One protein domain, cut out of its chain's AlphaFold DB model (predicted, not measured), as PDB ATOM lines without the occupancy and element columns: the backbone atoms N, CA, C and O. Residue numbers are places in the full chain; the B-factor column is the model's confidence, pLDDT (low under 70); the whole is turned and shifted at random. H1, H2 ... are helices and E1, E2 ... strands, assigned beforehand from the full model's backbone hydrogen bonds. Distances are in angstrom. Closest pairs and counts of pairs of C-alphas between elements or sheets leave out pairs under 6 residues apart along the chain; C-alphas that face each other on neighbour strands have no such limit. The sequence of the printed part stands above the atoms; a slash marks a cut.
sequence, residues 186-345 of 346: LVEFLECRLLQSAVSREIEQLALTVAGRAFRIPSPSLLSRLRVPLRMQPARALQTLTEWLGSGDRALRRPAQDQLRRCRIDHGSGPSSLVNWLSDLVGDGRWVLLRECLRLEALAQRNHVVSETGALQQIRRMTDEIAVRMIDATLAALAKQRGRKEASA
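Overview. This is residues 186 to 345 of the 346 residues of an uncharacterized protein of Acidobacteria bacterium (UniProt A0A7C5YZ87). Two long helices, H1 and H9, run side by side the same way over part of their length, and shorter helices gather round them. H2, H3, H5 and H6 pack on H9, with H6 also close to H1, while H7 and H8 pack on the first part of H1, and H4 and the small hairpin E1 E2 lie near the first residues of H5. The printed part has 160 residues, with nine named helices and two named strands in the order H1 H2 H3 H4 E1 E2 H5 H6 H7 H8 H9; the sheet, E1 - E2, is antiparallel. The class is mostly helix. The whole is compact, with a radius of gyration of the C-alphas of 16.3 A and spans of 50 by 38 by 26 A.

Along the chain. H1, residues 186 to 213, begins at C-alpha 186 (128.058, 148.976, 188.668) and is 41.1 A long. H2 is residues 220 to 227, H3 residues 234 to 245, at 16.4 A, and H4 residues 254 to 262. E1 is residues 264 to 266, E2 residues 271 to 273, and H5 residues 274 to 282, beginning at C-alpha 274 (128.531, 144.095, 148.964). H6 is residues 286 to 293, H7 residues 296 to 303 and H8 residues 308 to 317, at 14.4 A. H9, residues 319 to 343, is 36.3 A long and ends at C-alpha 343 (111.824, 158.677, 143.640).

Arrangement. H9 is the hub, touching five helices. It touches residues 199 to 212 of H1 at a shallow tilt of 32 degrees, only just short of steep, the same way; the closest C-alphas, of Ala 207 and Thr 330, are 4.3 A apart. H2 touches it at 9 degrees, opposite ways, Pro 220 and Ala 335 having the closest C-alphas, at 5.8 A. H3 touches it at 56 degrees, with C-alphas 234 and 321 closest at 5.5 A. H6 touches it too, C-alphas 287 and 319 being closest at 6.6 A. H5 only just touches it, with 3 pairs of C-alphas within 8 A, the closest being 281 and 323 at 6.2 A. H4 touches H5 about perpendicular, at 85 degrees, with C-alphas 260 and 275 closest at 5.0 A. In the hairpin E1 and E2, N 265 and O 272 are within hydrogen-bond range at 3.0 A. H7 touches H8, C-alphas 300 and 311 being closest at 5.2 A, and H1, C-alphas 303 and 195 being closest at 6.2 A. H7 and H9 are apart. In all nine helices every O i to N i+4 pair is within hydrogen-bond range.

Size, cuts and confidence. The C-alphas farthest apart, of Leu 186 and Ala 345, are 52.9 A apart. The printed part has no cut, and no link is long. The mean pLDDT of the printed part is 92.7; residue 345 alone is under 70.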
ATOM      1  N   LEU A 186     128.752 147.801 189.193       87.00
ATOM      2  CA  LEU A 186     128.058 148.976 188.668       87.00
ATOM      3  C   LEU A 186     128.927 149.787 187.692       87.00
ATOM      4  O   LEU A 186     128.419 150.295 186.697       87.00
ATOM      5  N   VAL A 187     130.230 149.904 187.954       86.12
ATOM      6  CA  VAL A 187     131.171 150.619 187.081       86.12
ATOM      7  C   VAL A 187     131.413 149.827 185.796       86.12
ATOM      8  O   VAL A 187     131.365 150.415 184.716       86.12
ATOM      9  N   GLU A 188     131.593 148.503 185.893       84.56
ATOM     10  CA  GLU A 188     131.693 147.616 184.718       84.56
ATOM     11  C   GLU A 188     130.412 147.699 183.859       84.56
ATOM     12  O   GLU A 188     130.478 147.813 182.634       84.56
ATOM     13  N   PHE A 189     129.235 147.724 184.496       86.69
ATOM     14  CA  PHE A 189     127.947 147.882 183.820       86.69
ATOM     15  C   PHE A 189     127.816 149.233 183.102       86.69
ATOM     16  O   PHE A 189     127.390 149.282 181.945       86.69
ATOM     17  N   LEU A 190     128.194 150.334 183.761       88.31
ATOM     18  CA  LEU A 190     128.158 151.673 183.167       88.31
ATOM     19  C   LEU A 190     129.111 151.786 181.973       88.31
ATOM     20  O   LEU A 190     128.709 152.301 180.930       88.31
ATOM     21  N   GLU A 191     130.336 151.268 182.093       89.62
ATOM     22  CA  GLU A 191     131.310 151.233 180.995       89.62
ATOM     23  C   GLU A 191     130.752 150.456 179.793       89.62
ATOM     24  O   GLU A 191     130.735 150.976 178.676       89.62
ATOM     25  N   CYS A 192     130.172 149.276 180.026       89.12
ATOM     26  CA  CYS A 192     129.537 148.476 178.978       89.12
ATOM     27  C   CYS A 192     128.413 149.248 178.258       89.12
ATOM     28  O   CYS A 192     128.339 149.250 177.027       89.12
ATOM     29  N   ARG A 193     127.569 149.978 179.000       91.44
ATOM     30  CA  ARG A 193     126.494 150.811 178.427       91.44
ATOM     31  C   ARG A 193     127.027 151.984 177.603       91.44
ATOM     32  O   ARG A 193     126.465 152.286 176.546       91.44
ATOM     33  N   LEU A 194     128.096 152.636 178.060       90.94
ATOM     34  CA  LEU A 194     128.755 153.717 177.321       90.94
ATOM     35  C   LEU A 194     129.347 153.200 176.008       90.94
ATOM     36  O   LEU A 194     129.099 153.785 174.953       90.94
ATOM     37  N   LEU A 195     130.051 152.067 176.057       93.50
ATOM     38  CA  LEU A 195     130.626 151.423 174.878       93.50
ATOM     39  C   LEU A 195     129.543 150.976 173.893       93.50
ATOM     40  O   LEU A 195     129.646 151.273 172.705       93.50
ATOM     41  N   GLN A 196     128.466 150.349 174.376       93.38
ATOM     42  CA  GLN A 196     127.306 149.989 173.559       93.38
ATOM     43  C   GLN A 196     126.735 151.202 172.827       93.38
ATOM     44  O   GLN A 196     126.533 151.148 171.614       93.38
ATOM     45  N   SER A 197     126.493 152.302 173.540       93.56
ATOM     46  CA  SER A 197     125.955 153.533 172.954       93.56
ATOM     47  C   SER A 197     126.903 154.130 171.908       93.56
ATOM     48  O   SER A 197     126.485 154.453 170.794       93.56
ATOM     49  N   ALA A 198     128.200 154.199 172.221       92.88
ATOM     50  CA  ALA A 198     129.214 154.736 171.320       92.88
ATOM     51  C   ALA A 198     129.343 153.907 170.031       92.88
ATOM     52  O   ALA A 198     129.292 154.468 168.938       92.88
ATOM     53  N   VAL A 199     129.427 152.578 170.149       96.44
ATOM     54  CA  VAL A 199     129.487 151.660 168.999       96.44
ATOM     55  C   VAL A 199     128.213 151.743 168.159       96.44
ATOM     56  O   VAL A 199     128.290 151.780 166.935       96.44
ATOM     57  N   SER A 200     127.041 151.835 168.799       95.31
ATOM     58  CA  SER A 200     125.753 151.990 168.103       95.31
ATOM     59  C   SER A 200     125.751 153.207 167.182       95.31
ATOM     60  O   SER A 200     125.365 153.108 166.019       95.31
ATOM     61  N   ARG A 201     126.225 154.345 167.697       93.94
ATOM     62  CA  ARG A 201     126.281 155.598 166.947       93.94
ATOM     63  C   ARG A 201     127.233 155.509 165.757       93.94
ATOM     64  O   ARG A 201     126.872 155.955 164.672       93.94
ATOM     65  N   GLU A 202     128.418 154.925 165.937       95.56
ATOM     66  CA  GLU A 202     129.371 154.756 164.830       95.56
ATOM     67  C   GLU A 202     128.837 153.799 163.757       95.56
ATOM     68  O   GLU A 202     128.992 154.070 162.568       95.56
ATOM     69  N   ILE A 203     128.139 152.724 164.148       97.56
ATOM     70  CA  ILE A 203     127.473 151.818 163.200       97.56
ATOM     71  C   ILE A 203     126.465 152.585 162.336       97.56
ATOM     72  O   ILE A 203     126.476 152.449 161.112       97.56
ATOM     73  N   GLU A 204     125.599 153.391 162.950       95.56
ATOM     74  CA  GLU A 204     124.587 154.162 162.225       95.56
ATOM     75  C   GLU A 204     125.222 155.182 161.270       95.56
ATOM     76  O   GLU A 204     124.812 155.292 160.111       95.56
ATOM     77  N   GLN A 205     126.257 155.894 161.721       93.75
ATOM     78  CA  GLN A 205     126.981 156.866 160.898       93.75
ATOM     79  C   GLN A 205     127.691 156.206 159.711       93.75
ATOM     80  O   GLN A 205     127.599 156.696 158.576       93.75
ATOM     81  N   LEU A 206     128.361 155.076 159.945       94.12
ATOM     82  CA  LEU A 206     129.029 154.325 158.892       94.12
ATOM     83  C   LEU A 206     128.016 153.767 157.889       94.12
ATOM     84  O   LEU A 206     128.204 153.941 156.688       94.12
ATOM     85  N   ALA A 207     126.913 153.178 158.356       96.56
ATOM     86  CA  ALA A 207     125.856 152.647 157.497       96.56
ATOM     87  C   ALA A 207     125.275 153.718 156.557       96.56
ATOM     88  O   ALA A 207     125.088 153.465 155.363       96.56
ATOM     89  N   LEU A 208     125.029 154.929 157.066       94.56
ATOM     90  CA  LEU A 208     124.571 156.060 156.255       94.56
ATOM     91  C   LEU A 208     125.619 156.495 155.225       94.56
ATOM     92  O   LEU A 208     125.270 156.761 154.073       94.56
ATOM     93  N   THR A 209     126.893 156.533 155.618       93.12
ATOM     94  CA  THR A 209     128.009 156.894 154.730       93.12
ATOM     95  C   THR A 209     128.166 155.880 153.597       93.12
ATOM     96  O   THR A 209     128.190 156.257 152.422       93.12
ATOM     97  N   VAL A 210     128.186 154.592 153.946       94.69
ATOM     98  CA  VAL A 210     128.257 153.463 153.012       94.69
ATOM     99  C   VAL A 210     127.094 153.510 152.028       94.69
ATOM    100  O   VAL A 210     127.299 153.455 150.814       94.69
ATOM    101  N   ALA A 211     125.863 153.659 152.528       95.19
ATOM    102  CA  ALA A 211     124.681 153.709 151.680       95.19
ATOM    103  C   ALA A 211     124.690 154.929 150.749       95.19
ATOM    104  O   ALA A 211     124.361 154.795 149.570       95.19
ATOM    105  N   GLY A 212     125.115 156.098 151.238       92.50
ATOM    106  CA  GLY A 212     125.213 157.325 150.444       92.50
ATOM    107  C   GLY A 212     126.096 157.172 149.202       92.50
ATOM    108  O   GLY A 212     125.749 157.685 148.137       92.50
ATOM    109  N   ARG A 213     127.184 156.401 149.317       92.25
ATOM    110  CA  ARG A 213     128.156 156.138 148.241       92.25
ATOM    111  C   ARG A 213     127.853 154.884 147.416       92.25
ATOM    112  O   ARG A 213     128.563 154.597 146.455       92.25
ATOM    113  N   ALA A 214     126.808 154.134 147.759       94.81
ATOM    114  CA  ALA A 214     126.535 152.851 147.128       94.81
ATOM    115  C   ALA A 214     126.007 152.974 145.687       94.81
ATOM    116  O   ALA A 214     125.178 153.837 145.352       94.81
ATOM    117  N   PHE A 215     126.429 152.035 144.840       93.75
ATOM    118  CA  PHE A 215     126.023 151.920 143.438       93.75
ATOM    119  C   PHE A 215     125.480 150.523 143.124       93.75
ATOM    120  O   PHE A 215     125.947 149.539 143.692       93.75
ATOM    121  N   ARG A 216     124.502 150.432 142.204       94.88
ATOM    122  CA  ARG A 216     123.790 149.183 141.846       94.88
ATOM    123  C   ARG A 216     123.225 148.449 143.075       94.88
ATOM    124  O   ARG A 216     123.445 147.256 143.255       94.88
ATOM    125  N   ILE A 217     122.503 149.190 143.919       96.69
ATOM    126  CA  ILE A 217     121.923 148.682 145.171       96.69
ATOM    127  C   ILE A 217     120.954 147.513 144.870       96.69
ATOM    128  O   ILE A 217     120.137 147.655 143.957       96.69
ATOM    129  N   PRO A 218     120.992 146.382 145.610       97.00
ATOM    130  CA  PRO A 218     120.102 145.234 145.399       97.00
ATOM    131  C   PRO A 218     118.615 145.556 145.587       97.00
ATOM    132  O   PRO A 218     118.261 146.633 146.073       97.00
ATOM    133  N   SER A 219     117.728 144.642 145.180       95.75
ATOM    134  CA  SER A 219     116.279 144.852 145.291       95.75
ATOM    135  C   SER A 219     115.819 144.995 146.749       95.75
ATOM    136  O   SER A 219     116.383 144.340 147.634       95.75
ATOM    137  N   PRO A 220     114.752 145.775 147.025       93.56
ATOM    138  CA  PRO A 220     114.195 145.888 148.374       93.56
ATOM    139  C   PRO A 220     113.821 144.527 148.970       93.56
ATOM    140  O   PRO A 220     114.039 144.289 150.156       93.56
ATOM    141  N   SER A 221     113.331 143.600 148.141       94.69
ATOM    142  CA  SER A 221     112.986 142.233 148.546       94.69
ATOM    143  C   SER A 221     114.207 141.418 148.978       94.69
ATOM    144  O   SER A 221     114.149 140.733 149.998       94.69
ATOM    145  N   LEU A 222     115.329 141.519 148.256       96.75
ATOM    146  CA  LEU A 222     116.568 140.837 148.620       96.75
ATOM    147  C   LEU A 222     117.171 141.434 149.895       96.75
ATOM    148  O   LEU A 222     117.514 140.683 150.804       96.75
ATOM    149  N   LEU A 223     117.231 142.765 150.003       97.12
ATOM    150  CA  LEU A 223     117.701 143.439 151.219       97.12
ATOM    151  C   LEU A 223     116.844 143.060 152.431       97.12
ATOM    152  O   LEU A 223     117.379 142.725 153.482       97.12
ATOM    153  N   SER A 224     115.520 143.033 152.277       95.38
ATOM    154  CA  SER A 224     114.599 142.635 153.349       95.38
ATOM    155  C   SER A 224     114.801 141.178 153.755       95.38
ATOM    156  O   SER A 224     114.857 140.883 154.946       95.38
ATOM    157  N   ARG A 225     114.989 140.276 152.784       96.50
ATOM    158  CA  ARG A 225     115.277 138.861 153.041       96.50
ATOM    159  C   ARG A 225     116.572 138.674 153.833       96.50
ATOM    160  O   ARG A 225     116.571 137.900 154.784       96.50
ATOM    161  N   LEU A 226     117.639 139.399 153.486       96.88
ATOM    162  CA  LEU A 226     118.926 139.356 154.200       96.88
ATOM    163  C   LEU A 226     118.826 139.822 155.659       96.88
ATOM    164  O   LEU A 226     119.601 139.371 156.496       96.88
ATOM    165  N   ARG A 227     117.854 140.680 155.981       97.12
ATOM    166  CA  ARG A 227     117.632 141.184 157.344       97.12
ATOM    167  C   ARG A 227     116.820 140.243 158.234       97.12
ATOM    168  O   ARG A 227     116.861 140.377 159.451       97.12
ATOM    169  N   VAL A 228     116.086 139.287 157.662       95.62
ATOM    170  CA  VAL A 228     115.289 138.317 158.435       95.62
ATOM    171  C   VAL A 228     116.133 137.543 159.461       95.62
ATOM    172  O   VAL A 228     115.756 137.563 160.635       95.62
ATOM    173  N   PRO A 229     117.270 136.907 159.098       95.38
ATOM    174  CA  PRO A 229     118.076 136.168 160.070       95.38
ATOM    175  C   PRO A 229     118.699 137.060 161.152       95.38
ATOM    176  O   PRO A 229     118.954 136.576 162.249       95.38
ATOM    177  N   LEU A 230     118.886 138.360 160.892       95.62
ATOM    178  CA  LEU A 230     119.484 139.317 161.838       95.62
ATOM    179  C   LEU A 230     118.598 139.603 163.061       95.62
ATOM    180  O   LEU A 230     119.064 140.200 164.024       95.62
ATOM    181  N   ARG A 231     117.331 139.164 163.044       92.12
ATOM    182  CA  ARG A 231     116.417 139.228 164.199       92.12
ATOM    183  C   ARG A 231     116.634 138.092 165.204       92.12
ATOM    184  O   ARG A 231     116.029 138.102 166.272       92.12
ATOM    185  N   MET A 232     117.432 137.087 164.843       92.88
ATOM    186  CA  MET A 232     117.775 135.960 165.711       92.88
ATOM    187  C   MET A 232     118.987 136.290 166.595       92.88
ATOM    188  O   MET A 232     119.570 137.368 166.504       92.88
ATOM    189  N   GLN A 233     119.404 135.338 167.436       95.00
ATOM    190  CA  GLN A 233     120.655 135.461 168.190       95.00
ATOM    191  C   GLN A 233     121.864 135.651 167.250       95.00
ATOM    192  O   GLN A 233     121.918 134.970 166.217       95.00
ATOM    193  N   PRO A 234     122.857 136.492 167.611       95.50
ATOM    194  CA  PRO A 234     123.902 136.908 166.681       95.50
ATOM    195  C   PRO A 234     124.678 135.771 166.010       95.50
ATOM    196  O   PRO A 234     124.804 135.754 164.789       95.50
ATOM    197  N   ALA A 235     125.106 134.764 166.775       93.81
ATOM    198  CA  ALA A 235     125.844 133.623 166.230       93.81
ATOM    199  C   ALA A 235     125.043 132.858 165.154       93.81
ATOM    200  O   ALA A 235     125.569 132.544 164.086       93.81
ATOM    201  N   ARG A 236     123.742 132.621 165.389       95.12
ATOM    202  CA  ARG A 236     122.854 131.947 164.422       95.12
ATOM    203  C   ARG A 236     122.579 132.810 163.193       95.12
ATOM    204  O   ARG A 236     122.482 132.286 162.083       95.12
ATOM    205  N   ALA A 237     122.441 134.122 163.386       96.44
ATOM    206  CA  ALA A 237     122.259 135.070 162.294       96.44
ATOM    207  C   ALA A 237     123.464 135.052 161.342       96.44
ATOM    208  O   ALA A 237     123.288 134.913 160.131       96.44
ATOM    209  N   LEU A 238     124.679 135.114 161.896       96.44
ATOM    210  CA  LEU A 238     125.921 135.070 161.126       96.44
ATOM    211  C   LEU A 238     126.098 133.718 160.429       96.44
ATOM    212  O   LEU A 238     126.375 133.706 159.238       96.44
ATOM    213  N   GLN A 239     125.827 132.597 161.109       95.44
ATOM    214  CA  GLN A 239     125.853 131.264 160.490       95.44
ATOM    215  C   GLN A 239     124.906 131.166 159.285       95.44
ATOM    216  O   GLN A 239     125.298 130.691 158.221       95.44
ATOM    217  N   THR A 240     123.672 131.661 159.427       96.19
ATOM    218  CA  THR A 240     122.684 131.651 158.336       96.19
ATOM    219  C   THR A 240     123.172 132.471 157.143       96.19
ATOM    220  O   THR A 240     123.038 132.047 155.997       96.19
ATOM    221  N   LEU A 241     123.762 133.643 157.398       96.38
ATOM    222  CA  LEU A 241     124.328 134.468 156.337       96.38
ATOM    223  C   LEU A 241     125.548 133.811 155.681       96.38
ATOM    224  O   LEU A 241     125.654 133.867 154.460       96.38
ATOM    225  N   THR A 242     126.411 133.134 156.438       96.25
ATOM    226  CA  THR A 242     127.520 132.343 155.883       96.25
ATOM    227  C   THR A 242     127.010 131.259 154.931       96.25
ATOM    228  O   THR A 242     127.509 131.142 153.813       96.25
ATOM    229  N   GLU A 243     125.971 130.512 155.318       95.69
ATOM    230  CA  GLU A 243     125.342 129.499 154.452       95.69
ATOM    231  C   GLU A 243     124.765 130.117 153.168       95.69
ATOM    232  O   GLU A 243     124.920 129.564 152.080       95.69
ATOM    233  N   TRP A 244     124.123 131.284 153.280       96.19
ATOM    234  CA  TRP A 244     123.502 131.987 152.154       96.19
ATOM    235  C   TRP A 244     124.513 132.590 151.175       96.19
ATOM    236  O   TRP A 244     124.238 132.652 149.974       96.19
ATOM    237  N   LEU A 245     125.659 133.054 151.673       94.56
ATOM    238  CA  LEU A 245     126.724 133.662 150.871       94.56
ATOM    239  C   LEU A 245     127.702 132.624 150.292       94.56
ATOM    240  O   LEU A 245     128.476 132.963 149.398       94.56
ATOM    241  N   GLY A 246     127.655 131.381 150.780       91.81
ATOM    242  CA  GLY A 246     128.490 130.272 150.323       91.81
ATOM    243  C   GLY A 246     128.026 129.610 149.017       91.81
ATOM    244  O   GLY A 246     127.320 130.196 148.194       91.81
ATOM    245  N   SER A 247     128.440 128.352 148.841       86.12
ATOM    246  CA  SER A 247     128.276 127.585 147.591       86.12
ATOM    247  C   SER A 247     127.408 126.322 147.727       86.12
ATOM    248  O   SER A 247     127.331 125.550 146.777       86.12
ATOM    249  N   GLY A 248     126.807 126.074 148.898       87.38
ATOM    250  CA  GLY A 248     126.025 124.859 149.186       87.38
ATOM    251  C   GLY A 248     124.527 124.974 148.874       87.38
ATOM    252  O   GLY A 248     124.063 125.986 148.355       87.38
ATOM    253  N   ASP A 249     123.742 123.967 149.265       86.75
ATOM    254  CA  ASP A 249     122.299 123.871 148.953       86.75
ATOM    255  C   ASP A 249     121.447 125.022 149.510       86.75
ATOM    256  O   ASP A 249     120.388 125.356 148.977       86.75
ATOM    257  N   ARG A 250     121.915 125.654 150.591       91.94
ATOM    258  CA  ARG A 250     121.266 126.812 151.224       91.94
ATOM    259  C   ARG A 250     121.750 128.158 150.681       91.94
ATOM    260  O   ARG A 250     121.263 129.197 151.132       91.94
ATOM    261  N   ALA A 251     122.672 128.153 149.721       93.94
ATOM    262  CA  ALA A 251     123.189 129.365 149.113       93.94
ATOM    263  C   ALA A 251     122.088 130.138 148.375       93.94
ATOM    264  O   ALA A 251     121.129 129.586 147.823       93.94
ATOM    265  N   LEU A 252     122.244 131.457 148.322       94.94
ATOM    266  CA  LEU A 252     121.388 132.304 147.503       94.94
ATOM    267  C   LEU A 252     121.484 131.879 146.034       94.94
ATOM    268  O   LEU A 252     122.566 131.614 145.514       94.94
ATOM    269  N   ARG A 253     120.343 131.876 145.335       94.31
ATOM    270  CA  ARG A 253     120.306 131.607 143.891       94.31
ATOM    271  C   ARG A 253     121.163 132.626 143.129       94.31
ATOM    272  O   ARG A 253     121.235 133.791 143.528       94.31
ATOM    273  N   ARG A 254     121.713 132.218 141.977       93.06
ATOM    274  CA  ARG A 254     122.596 133.046 141.128       93.06
ATOM    275  C   ARG A 254     122.108 134.492 140.919       93.06
ATOM    276  O   ARG A 254     122.895 135.392 141.192       93.06
ATOM    277  N   PRO A 255     120.826 134.771 140.590       95.44
ATOM    278  CA  PRO A 255     120.374 136.153 140.398       95.44
ATOM    279  C   PRO A 255     120.504 137.039 141.644       95.44
ATOM    280  O   PRO A 255     120.750 138.238 141.530       95.44
ATOM    281  N   ALA A 256     120.337 136.472 142.843       95.00
ATOM    282  CA  ALA A 256     120.520 137.204 144.091       95.00
ATOM    283  C   ALA A 256     122.010 137.435 144.381       95.00
ATOM    284  O   ALA A 256     122.391 138.549 144.733       95.00
ATOM    285  N   GLN A 257     122.860 136.426 144.160       94.94
ATOM    286  CA  GLN A 257     124.313 136.586 144.293       94.94
ATOM    287  C   GLN A 257     124.865 137.642 143.330       94.94
ATOM    288  O   GLN A 257     125.679 138.474 143.730       94.94
ATOM    289  N   ASP A 258     124.387 137.665 142.085       95.75
ATOM    290  CA  ASP A 258     124.808 138.639 141.078       95.75
ATOM    291  C   ASP A 258     124.460 140.073 141.482       95.75
ATOM    292  O   ASP A 258     125.261 140.984 141.269       95.75
ATOM    293  N   GLN A 259     123.304 140.293 142.116       97.31
ATOM    294  CA  GLN A 259     122.957 141.609 142.661       97.31
ATOM    295  C   GLN A 259     123.936 142.047 143.758       97.31
ATOM    296  O   GLN A 259     124.387 143.192 143.746       97.31
ATOM    297  N   LEU A 260     124.316 141.144 144.668       97.31
ATOM    298  CA  LEU A 260     125.281 141.447 145.732       97.31
ATOM    299  C   LEU A 260     126.699 141.678 145.185       97.31
ATOM    300  O   LEU A 260     127.398 142.572 145.659       97.31
ATOM    301  N   ARG A 261     127.114 140.929 144.154       96.44
ATOM    302  CA  ARG A 261     128.402 141.108 143.454       96.44
ATOM    303  C   ARG A 261     128.478 142.442 142.711       96.44
ATOM    304  O   ARG A 261     129.533 143.076 142.683       96.44
ATOM    305  N   ARG A 262     127.374 142.859 142.084       96.62
ATOM    306  CA  ARG A 262     127.293 144.106 141.304       96.62
ATOM    307  C   ARG A 262     127.165 145.349 142.176       96.62
ATOM    308  O   ARG A 262     127.589 146.414 141.729       96.62
ATOM    309  N   CYS A 263     126.590 145.223 143.371       97.44
ATOM    310  CA  CYS A 263     126.494 146.323 144.317       97.44
ATOM    311  C   CYS A 263     127.888 146.722 144.803       97.44
ATOM    312  O   CYS A 263     128.601 145.901 145.383       97.44
ATOM    313  N   ARG A 264     128.266 147.983 144.585       96.69
ATOM    314  CA  ARG A 264     129.529 148.555 145.063       96.69
ATOM    315  C   ARG A 264     129.272 149.453 146.258       96.69
ATOM    316  O   ARG A 264     128.351 150.267 146.218       96.69
ATOM    317  N   ILE A 265     130.091 149.289 147.286       95.06
ATOM    318  CA  ILE A 265     130.060 150.069 148.519       95.06
ATOM    319  C   ILE A 265     131.468 150.540 148.871       95.06
ATOM    320  O   ILE A 265     132.446 149.900 148.497       95.06
ATOM    321  N   ASP A 266     131.560 151.645 149.599       91.62
ATOM    322  CA  ASP A 266     132.809 152.171 150.147       91.62
ATOM    323  C   ASP A 266     132.626 152.353 151.655       91.62
ATOM    324  O   ASP A 266     131.769 153.122 152.095       91.62
ATOM    325  N   HIS A 267     133.402 151.596 152.426       85.06
ATOM    326  CA  HIS A 267     133.353 151.544 153.888       85.06
ATOM    327  C   HIS A 267     134.620 152.124 154.536       85.06
ATOM    328  O   HIS A 267     134.866 151.890 155.716       85.06
ATOM    329  N   GLY A 268     135.417 152.893 153.781       77.88
ATOM    330  CA  GLY A 268     136.614 153.580 154.278       77.88
ATOM    331  C   GLY A 268     137.939 152.934 153.875       77.88
ATOM    332  O   GLY A 268     138.941 153.640 153.815       77.88
ATOM    333  N   SER A 269     137.936 151.647 153.513       75.19
ATOM    334  CA  SER A 269     139.111 150.920 152.994       75.19
ATOM    335  C   SER A 269     139.121 150.812 151.460       75.19
ATOM    336  O   SER A 269     139.878 150.032 150.886       75.19
ATOM    337  N   GLY A 270     138.274 151.597 150.784       80.75
ATOM    338  CA  GLY A 270     138.111 151.600 149.333       80.75
ATOM    339  C   GLY A 270     136.862 150.850 148.844       80.75
ATOM    340  O   GLY A 270     136.110 150.268 149.633       80.75
ATOM    341  N   PRO A 271     136.598 150.886 147.524       87.69
ATOM    342  CA  PRO A 271     135.406 150.287 146.943       87.69
ATOM    343  C   PRO A 271     135.475 148.754 146.963       87.69
ATOM    344  O   PRO A 271     136.348 148.147 146.345       87.69
ATOM    345  N   SER A 272     134.494 148.111 147.592       93.31
ATOM    346  CA  SER A 272     134.315 146.656 147.592       93.31
ATOM    347  C   SER A 272     132.931 146.264 147.061       93.31
ATOM    348  O   SER A 272     132.045 147.103 146.864       93.31
ATOM    349  N   SER A 273     132.746 144.984 146.721       96.00
ATOM    350  CA  SER A 273     131.396 144.472 146.456       96.00
ATOM    351  C   SER A 273     130.666 144.223 147.776       96.00
ATOM    352  O   SER A 273     131.293 143.845 148.766       96.00
ATOM    353  N   LEU A 274     129.339 144.377 147.777       96.62
ATOM    354  CA  LEU A 274     128.531 144.095 148.964       96.62
ATOM    355  C   LEU A 274     128.680 142.635 149.415       96.62
ATOM    356  O   LEU A 274     128.716 142.377 150.611       96.62
ATOM    357  N   VAL A 275     128.807 141.686 148.477       95.81
ATOM    358  CA  VAL A 275     129.025 140.273 148.828       95.81
ATOM    359  C   VAL A 275     130.349 140.059 149.561       95.81
ATOM    360  O   VAL A 275     130.343 139.376 150.573       95.81
ATOM    361  N   ASN A 276     131.453 140.668 149.111       94.19
ATOM    362  CA  ASN A 276     132.753 140.479 149.761       94.19
ATOM    363  C   ASN A 276     132.734 141.070 151.170       94.19
ATOM    364  O   ASN A 276     133.102 140.393 152.117       94.19
ATOM    365  N   TRP A 277     132.204 142.285 151.315       95.25
ATOM    366  CA  TRP A 277     132.086 142.926 152.624       95.25
ATOM    367  C   TRP A 277     131.206 142.131 153.599       95.25
ATOM    368  O   TRP A 277     131.550 141.995 154.770       95.25
ATOM    369  N   LEU A 278     130.088 141.566 153.123       96.12
ATOM    370  CA  LEU A 278     129.266 140.676 153.942       96.12
ATOM    371  C   LEU A 278     130.028 139.399 154.316       96.12
ATOM    372  O   LEU A 278     129.987 139.010 155.479       96.12
ATOM    373  N   SER A 279     130.732 138.778 153.365       94.75
ATOM    374  CA  SER A 279     131.558 137.587 153.605       94.75
ATOM    375  C   SER A 279     132.648 137.841 154.647       94.75
ATOM    376  O   SER A 279     132.841 137.013 155.532       94.75
ATOM    377  N   ASP A 280     133.302 139.002 154.602       93.69
ATOM    378  CA  ASP A 280     134.334 139.385 155.567       93.69
ATOM    379  C   ASP A 280     133.750 139.580 156.979       93.69
ATOM    380  O   ASP A 280     134.366 139.183 157.969       93.69
ATOM    381  N   LEU A 281     132.533 140.133 157.089       94.25
ATOM    382  CA  LEU A 281     131.834 140.307 158.370       94.25
ATOM    383  C   LEU A 281     131.304 139.000 158.968       94.25
ATOM    384  O   LEU A 281     131.231 138.879 160.193       94.25
ATOM    385  N   VAL A 282     130.915 138.028 158.141       95.25
ATOM    386  CA  VAL A 282     130.448 136.718 158.628       95.25
ATOM    387  C   VAL A 282     131.583 135.700 158.766       95.25
ATOM    388  O   VAL A 282     131.398 134.685 159.434       95.25
ATOM    389  N   GLY A 283     132.757 135.964 158.196       91.56
ATOM    390  CA  GLY A 283     133.938 135.108 158.288       91.56
ATOM    391  C   GLY A 283     134.823 135.375 159.510       91.56
ATOM    392  O   GLY A 283     134.479 136.150 160.410       91.56
ATOM    393  N   ASP A 284     135.996 134.739 159.510       85.25
ATOM    394  CA  ASP A 284     136.978 134.790 160.606       85.25
ATOM    395  C   ASP A 284     137.697 136.148 160.704       85.25
ATOM    396  O   ASP A 284     138.144 136.557 161.776       85.25
ATOM    397  N   GLY A 285     137.755 136.896 159.597       84.94
ATOM    398  CA  GLY A 285     138.345 138.237 159.523       84.94
ATOM    399  C   GLY A 285     137.500 139.352 160.154       84.94
ATOM    400  O   GLY A 285     137.958 140.496 160.218       84.94
ATOM    401  N   ARG A 286     136.292 139.050 160.657       93.38
ATOM    402  CA  ARG A 286     135.310 140.060 161.091       93.38
ATOM    403  C   ARG A 286     135.850 141.060 162.105       93.38
ATOM    404  O   ARG A 286     135.547 142.244 162.021       93.38
ATOM    405  N   TRP A 287     136.658 140.602 163.064       93.81
ATOM    406  CA  TRP A 287     137.180 141.471 164.120       93.81
ATOM    407  C   TRP A 287     138.114 142.537 163.550       93.81
ATOM    408  O   TRP A 287     138.042 143.693 163.956       93.81
ATOM    409  N   VAL A 288     138.964 142.155 162.593       92.62
ATOM    410  CA  VAL A 288     139.899 143.075 161.936       92.62
ATOM    411  C   VAL A 288     139.116 144.126 161.158       92.62
ATOM    412  O   VAL A 288     139.315 145.320 161.378       92.62
ATOM    413  N   LEU A 289     138.139 143.689 160.357       92.12
ATOM    414  CA  LEU A 289     137.295 144.594 159.583       92.12
ATOM    415  C   LEU A 289     136.510 145.564 160.483       92.12
ATOM    416  O   LEU A 289     136.512 146.769 160.239       92.12
ATOM    417  N   LEU A 290     135.867 145.065 161.545       94.81
ATOM    418  CA  LEU A 290     135.122 145.898 162.496       94.81
ATOM    419  C   LEU A 290     136.032 146.892 163.225       94.81
ATOM    420  O   LEU A 290     135.653 148.054 163.389       94.81
ATOM    421  N   ARG A 291     137.229 146.454 163.642       93.81
ATOM    422  CA  ARG A 291     138.223 147.302 164.312       93.81
ATOM    423  C   ARG A 291     138.612 148.494 163.450       93.81
ATOM    424  O   ARG A 291     138.658 149.605 163.976       93.81
ATOM    425  N   GLU A 292     138.849 148.272 162.163       92.12
ATOM    426  CA  GLU A 292     139.210 149.326 161.213       92.12
ATOM    427  C   GLU A 292     138.016 150.227 160.880       92.12
ATOM    428  O   GLU A 292     138.093 151.446 161.056       92.12
ATOM    429  N   CYS A 293     136.888 149.635 160.478       91.62
ATOM    430  CA  CYS A 293     135.702 150.365 160.027       91.62
ATOM    431  C   CYS A 293     135.127 151.292 161.102       91.62
ATOM    432  O   CYS A 293     134.759 152.429 160.816       91.62
ATOM    433  N   LEU A 294     135.035 150.797 162.340       93.44
ATOM    434  CA  LEU A 294     134.426 151.519 163.459       93.44
ATOM    435  C   LEU A 294     135.467 152.208 164.350       93.44
ATOM    436  O   LEU A 294     135.103 152.793 165.369       93.44
ATOM    437  N   ARG A 295     136.760 152.124 163.999       93.31
ATOM    438  CA  ARG A 295     137.881 152.672 164.782       93.31
ATOM    439  C   ARG A 295     137.783 152.286 166.264       93.31
ATOM    440  O   ARG A 295     137.853 153.141 167.150       93.31
ATOM    441  N   LEU A 296     137.596 150.990 166.533       92.88
ATOM    442  CA  LEU A 296     137.210 150.481 167.860       92.88
ATOM    443  C   LEU A 296     138.212 150.836 168.972       92.88
ATOM    444  O   LEU A 296     137.808 151.009 170.119       92.88
ATOM    445  N   GLU A 297     139.493 151.007 168.647       92.06
ATOM    446  CA  GLU A 297     140.514 151.454 169.607       92.06
ATOM    447  C   GLU A 297     140.282 152.895 170.059       92.06
ATOM    448  O   GLU A 297     140.278 153.174 171.254       92.06
ATOM    449  N   ALA A 298     139.978 153.800 169.127       90.94
ATOM    450  CA  ALA A 298     139.636 155.178 169.469       90.94
ATOM    451  C   ALA A 298     138.338 155.243 170.290       90.94
ATOM    452  O   ALA A 298     138.199 156.099 171.166       90.94
ATOM    453  N   LEU A 299     137.387 154.338 170.034       91.25
ATOM    454  CA  LEU A 299     136.180 154.220 170.850       91.25
ATOM    455  C   LEU A 299     136.484 153.728 172.267       91.25
ATOM    456  O   LEU A 299     135.996 154.341 173.217       91.25
ATOM    457  N   ALA A 300     137.305 152.690 172.427       90.56
ATOM    458  CA  ALA A 300     137.739 152.212 173.740       90.56
ATOM    459  C   ALA A 300     138.499 153.307 174.509       90.56
ATOM    460  O   ALA A 300     138.191 153.596 175.664       90.56
ATOM    461  N   GLN A 301     139.423 153.999 173.841       89.94
ATOM    462  CA  GLN A 301     140.205 155.080 174.432       89.94
ATOM    463  C   GLN A 301     139.328 156.235 174.933       89.94
ATOM    464  O   GLN A 301     139.596 156.791 175.993       89.94
ATOM    465  N   ARG A 302     138.263 156.598 174.211       87.31
ATOM    466  CA  ARG A 302     137.393 157.732 174.576       87.31
ATOM    467  C   ARG A 302     136.322 157.404 175.613       87.31
ATOM    468  O   ARG A 302     135.816 158.326 176.241       87.31
ATOM    469  N   ASN A 303     135.942 156.133 175.747       88.06
ATOM    470  CA  ASN A 303     134.776 155.728 176.540       88.06
ATOM    471  C   ASN A 303     135.119 154.770 177.694       88.06
ATOM    472  O   ASN A 303     134.202 154.291 178.359       88.06
ATOM    473  N   HIS A 304     136.401 154.480 177.942       87.38
ATOM    474  CA  HIS A 304     136.795 153.698 179.112       87.38
ATOM    475  C   HIS A 304     136.595 154.490 180.408       87.38
ATOM    476  O   HIS A 304     136.849 155.691 180.482       87.38
ATOM    477  N   VAL A 305     136.182 153.776 181.446       84.62
ATOM    478  CA  VAL A 305     136.042 154.268 182.818       84.62
ATOM    479  C   VAL A 305     137.145 153.673 183.694       84.62
ATOM    480  O   VAL A 305     137.701 154.365 184.543       84.62
ATOM    481  N   VAL A 306     137.508 152.406 183.462       82.25
ATOM    482  CA  VAL A 306     138.511 151.678 184.260       82.25
ATOM    483  C   VAL A 306     139.851 151.608 183.530       82.25
ATOM    484  O   VAL A 306     140.904 152.016 184.037       82.25
ATOM    485  N   SER A 307     139.838 151.050 182.319       85.56
ATOM    486  CA  SER A 307     141.035 150.919 181.493       85.56
ATOM    487  C   SER A 307     140.685 150.753 180.024       85.56
ATOM    488  O   SER A 307     139.725 150.070 179.677       85.56
ATOM    489  N   GLU A 308     141.523 151.320 179.164       88.19
ATOM    490  CA  GLU A 308     141.412 151.166 177.715       88.19
ATOM    491  C   GLU A 308     141.457 149.690 177.287       88.19
ATOM    492  O   GLU A 308     140.619 149.242 176.507       88.19
ATOM    493  N   THR A 309     142.371 148.901 177.863       87.88
ATOM    494  CA  THR A 309     142.486 147.464 177.577       87.88
ATOM    495  C   THR A 309     141.220 146.697 177.965       87.88
ATOM    496  O   THR A 309     140.764 145.846 177.202       87.88
ATOM    497  N   GLY A 310     140.631 147.004 179.126       88.25
ATOM    498  CA  GLY A 310     139.376 146.398 179.579       88.25
ATOM    499  C   GLY A 310     138.203 146.755 178.669       88.25
ATOM    500  O   GLY A 310     137.477 145.863 178.230       88.25
ATOM    501  N   ALA A 311     138.083 148.029 178.292       90.69
ATOM    502  CA  ALA A 311     137.068 148.492 177.352       90.69
ATOM    503  C   ALA A 311     137.193 147.798 175.984       90.69
ATOM    504  O   ALA A 311     136.205 147.312 175.435       90.69
ATOM    505  N   LEU A 312     138.413 147.660 175.451       93.25
ATOM    506  CA  LEU A 312     138.637 146.962 174.184       93.25
ATOM    507  C   LEU A 312     138.295 145.465 174.278       93.25
ATOM    508  O   LEU A 312     137.716 144.905 173.348       93.25
ATOM    509  N   GLN A 313     138.601 144.814 175.406       91.81
ATOM    510  CA  GLN A 313     138.187 143.429 175.654       91.81
ATOM    511  C   GLN A 313     136.662 143.286 175.728       91.81
ATOM    512  O   GLN A 313     136.126 142.317 175.192       91.81
ATOM    513  N   GLN A 314     135.955 144.238 176.343       91.62
ATOM    514  CA  GLN A 314     134.489 144.247 176.368       91.62
ATOM    515  C   GLN A 314     133.906 144.384 174.957       91.62
ATOM    516  O   GLN A 314     133.066 143.570 174.574       91.62
ATOM    517  N   ILE A 315     134.411 145.320 174.146       95.19
ATOM    518  CA  ILE A 315     134.015 145.446 172.732       95.19
ATOM    519  C   ILE A 315     134.261 144.121 171.995       95.19
ATOM    520  O   ILE A 315     133.391 143.644 171.267       95.19
ATOM    521  N   ARG A 316     135.418 143.484 172.216       94.69
ATOM    522  CA  ARG A 316     135.762 142.204 171.583       94.69
ATOM    523  C   ARG A 316     134.799 141.076 171.963       94.69
ATOM    524  O   ARG A 316     134.491 140.242 171.115       94.69
ATOM    525  N   ARG A 317     134.268 141.056 173.189       93.44
ATOM    526  CA  ARG A 317     133.227 140.090 173.601       93.44
ATOM    527  C   ARG A 317     131.904 140.295 172.862       93.44
ATOM    528  O   ARG A 317     131.153 139.342 172.701       93.44
ATOM    529  N   MET A 318     131.636 141.507 172.382       94.00
ATOM    530  CA  MET A 318     130.418 141.854 171.648       94.00
ATOM    531  C   MET A 318     130.565 141.757 170.122       94.00
ATOM    532  O   MET A 318     129.672 142.190 169.399       94.00
ATOM    533  N   THR A 319     131.670 141.205 169.609       95.44
ATOM    534  CA  THR A 319     131.993 141.187 168.167       95.44
ATOM    535  C   THR A 319     130.826 140.717 167.293       95.44
ATOM    536  O   THR A 319     130.511 141.364 166.296       95.44
ATOM    537  N   ASP A 320     130.145 139.638 167.680       95.56
ATOM    538  CA  ASP A 320     129.036 139.083 166.896       95.56
ATOM    539  C   ASP A 320     127.814 140.004 166.882       95.56
ATOM    540  O   ASP A 320     127.176 140.187 165.845       95.56
ATOM    541  N   GLU A 321     127.502 140.623 168.022       96.19
ATOM    542  CA  GLU A 321     126.414 141.595 168.130       96.19
ATOM    543  C   GLU A 321     126.708 142.829 167.269       96.19
ATOM    544  O   GLU A 321     125.850 143.291 166.517       96.19
ATOM    545  N   ILE A 322     127.946 143.325 167.324       97.25
ATOM    546  CA  ILE A 322     128.410 144.459 166.522       97.25
ATOM    547  C   ILE A 322     128.298 144.133 165.029       97.25
ATOM    548  O   ILE A 322     127.748 144.938 164.279       97.25
ATOM    549  N   ALA A 323     128.750 142.949 164.601       97.19
ATOM    550  CA  ALA A 323     128.663 142.510 163.209       97.19
ATOM    551  C   ALA A 323     127.210 142.477 162.718       97.19
ATOM    552  O   ALA A 323     126.883 143.085 161.700       97.19
ATOM    553  N   VAL A 324     126.313 141.829 163.466       97.88
ATOM    554  CA  VAL A 324     124.889 141.728 163.111       97.88
ATOM    555  C   VAL A 324     124.237 143.101 163.006       97.88
ATOM    556  O   VAL A 324     123.535 143.377 162.031       97.88
ATOM    557  N   ARG A 325     124.505 143.989 163.965       97.50
ATOM    558  CA  ARG A 325     123.968 145.354 163.958       97.50
ATOM    559  C   ARG A 325     124.527 146.188 162.810       97.50
ATOM    560  O   ARG A 325     123.776 146.941 162.193       97.50
ATOM    561  N   MET A 326     125.810 146.031 162.486       97.25
ATOM    562  CA  MET A 326     126.447 146.700 161.352       97.25
ATOM    563  C   MET A 326     125.863 146.245 160.015       97.25
ATOM    564  O   MET A 326     125.569 147.085 159.157       97.25
ATOM    565  N   ILE A 327     125.629 144.940 159.850       97.75
ATOM    566  CA  ILE A 327     124.957 144.391 158.669       97.75
ATOM    567  C   ILE A 327     123.529 144.944 158.583       97.75
ATOM    568  O   ILE A 327     123.155 145.483 157.541       97.75
ATOM    569  N   ASP A 328     122.740 144.876 159.663       98.19
ATOM    570  CA  ASP A 328     121.336 145.308 159.633       98.19
ATOM    571  C   ASP A 328     121.199 146.799 159.314       98.19
ATOM    572  O   ASP A 328     120.442 147.172 158.412       98.19
ATOM    573  N   ALA A 329     121.978 147.644 159.996       97.94
ATOM    574  CA  ALA A 329     121.979 149.086 159.781       97.94
ATOM    575  C   ALA A 329     122.360 149.437 158.336       97.94
ATOM    576  O   ALA A 329     121.701 150.264 157.702       97.94
ATOM    577  N   THR A 330     123.372 148.765 157.780       97.69
ATOM    578  CA  THR A 330     123.825 149.001 156.402       97.69
ATOM    579  C   THR A 330     122.772 148.570 155.385       97.69
ATOM    580  O   THR A 330     122.441 149.335 154.479       97.69
ATOM    581  N   LEU A 331     122.174 147.384 155.543       98.00
ATOM    582  CA  LEU A 331     121.110 146.908 154.652       98.00
ATOM    583  C   LEU A 331     119.862 147.802 154.723       98.00
ATOM    584  O   LEU A 331     119.248 148.089 153.692       98.00
ATOM    585  N   ALA A 332     119.504 148.283 155.917       97.25
ATOM    586  CA  ALA A 332     118.411 149.230 156.108       97.25
ATOM    587  C   ALA A 332     118.694 150.581 155.424       97.25
ATOM    588  O   ALA A 332     117.833 151.115 154.719       97.25
ATOM    589  N   ALA A 333     119.909 151.112 155.582       97.19
ATOM    590  CA  ALA A 333     120.332 152.357 154.948       97.19
ATOM    591  C   ALA A 333     120.356 152.239 153.412       97.19
ATOM    592  O   ALA A 333     119.873 153.138 152.720       97.19
ATOM    593  N   LEU A 334     120.826 151.110 152.871       97.38
ATOM    594  CA  LEU A 334     120.804 150.815 151.434       97.38
ATOM    595  C   LEU A 334     119.378 150.776 150.874       97.38
ATOM    596  O   LEU A 334     119.116 151.383 149.834       97.38
ATOM    597  N   ALA A 335     118.447 150.117 151.571       95.56
ATOM    598  CA  ALA A 335     117.046 150.057 151.153       95.56
ATOM    599  C   ALA A 335     116.423 151.462 151.079       95.56
ATOM    600  O   ALA A 335     115.777 151.808 150.088       95.56
ATOM    601  N   LYS A 336     116.691 152.307 152.084       93.88
ATOM    602  CA  LYS A 336     116.234 153.703 152.112       93.88
ATOM    603  C   LYS A 336     116.852 154.537 150.987       93.88
ATOM    604  O   LYS A 336     116.154 155.324 150.352       93.88
ATOM    605  N   GLN A 337     118.149 154.370 150.725       93.94
ATOM    606  CA  GLN A 337     118.841 155.113 149.673       93.94
ATOM    607  C   GLN A 337     118.350 154.732 148.276       93.94
ATOM    608  O   GLN A 337     118.210 155.599 147.416       93.94
ATOM    609  N   ARG A 338     118.058 153.450 148.047       91.44
ATOM    610  CA  ARG A 338     117.475 152.996 146.786       91.44
ATOM    611  C   ARG A 338     116.115 153.644 146.530       91.44
ATOM    612  O   ARG A 338     115.941 154.218 145.462       91.44
ATOM    613  N   GLY A 339     115.222 153.639 147.523       87.44
ATOM    614  CA  GLY A 339     113.909 154.285 147.402       87.44
ATOM    615  C   GLY A 339     114.006 155.783 147.083       87.44
ATOM    616  O   GLY A 339     113.251 156.288 146.262       87.44
ATOM    617  N   ARG A 340     114.996 156.489 147.652       88.50
ATOM    618  CA  ARG A 340     115.281 157.892 147.296       88.50
ATOM    619  C   ARG A 340     115.735 158.053 145.843       88.50
ATOM    620  O   ARG A 340     115.257 158.954 145.170       88.50
ATOM    621  N   LYS A 341     116.639 157.194 145.360       86.38
ATOM    622  CA  LYS A 341     117.134 157.246 143.971       86.38
ATOM    623  C   LYS A 341     116.035 156.934 142.952       86.38
ATOM    624  O   LYS A 341     116.020 157.551 141.897       86.38
ATOM    625  N   GLU A 342     115.130 156.010 143.268       85.19
ATOM    626  CA  GLU A 342     113.965 155.695 142.428       85.19
ATOM    627  C   GLU A 342     112.971 156.874 142.401       85.19
ATOM    628  O   GLU A 342     112.534 157.275 141.326       85.19
ATOM    629  N   ALA A 343     112.709 157.511 143.548       79.88
ATOM    630  CA  ALA A 343     111.824 158.677 143.640       79.88
ATOM    631  C   ALA A 343     112.375 159.951 142.972       79.88
ATOM    632  O   ALA A 343     111.595 160.809 142.594       79.88
ATOM    633  N   SER A 344     113.697 160.105 142.843       76.75
ATOM    634  CA  SER A 344     114.311 161.228 142.109       76.75
ATOM    635  C   SER A 344     114.448 160.984 140.600       76.75
ATOM    636  O   SER A 344     114.842 161.897 139.882       76.75
ATOM    637  N   ALA A 345     114.198 159.758 140.131       69.19
ATOM    638  CA  ALA A 345     114.245 159.384 138.716       69.19
ATOM    639  C   ALA A 345     112.850 159.312 138.064       69.19
ATOM    640  O   ALA A 345     112.761 159.056 136.864       69.19
TER     641      ALA A 345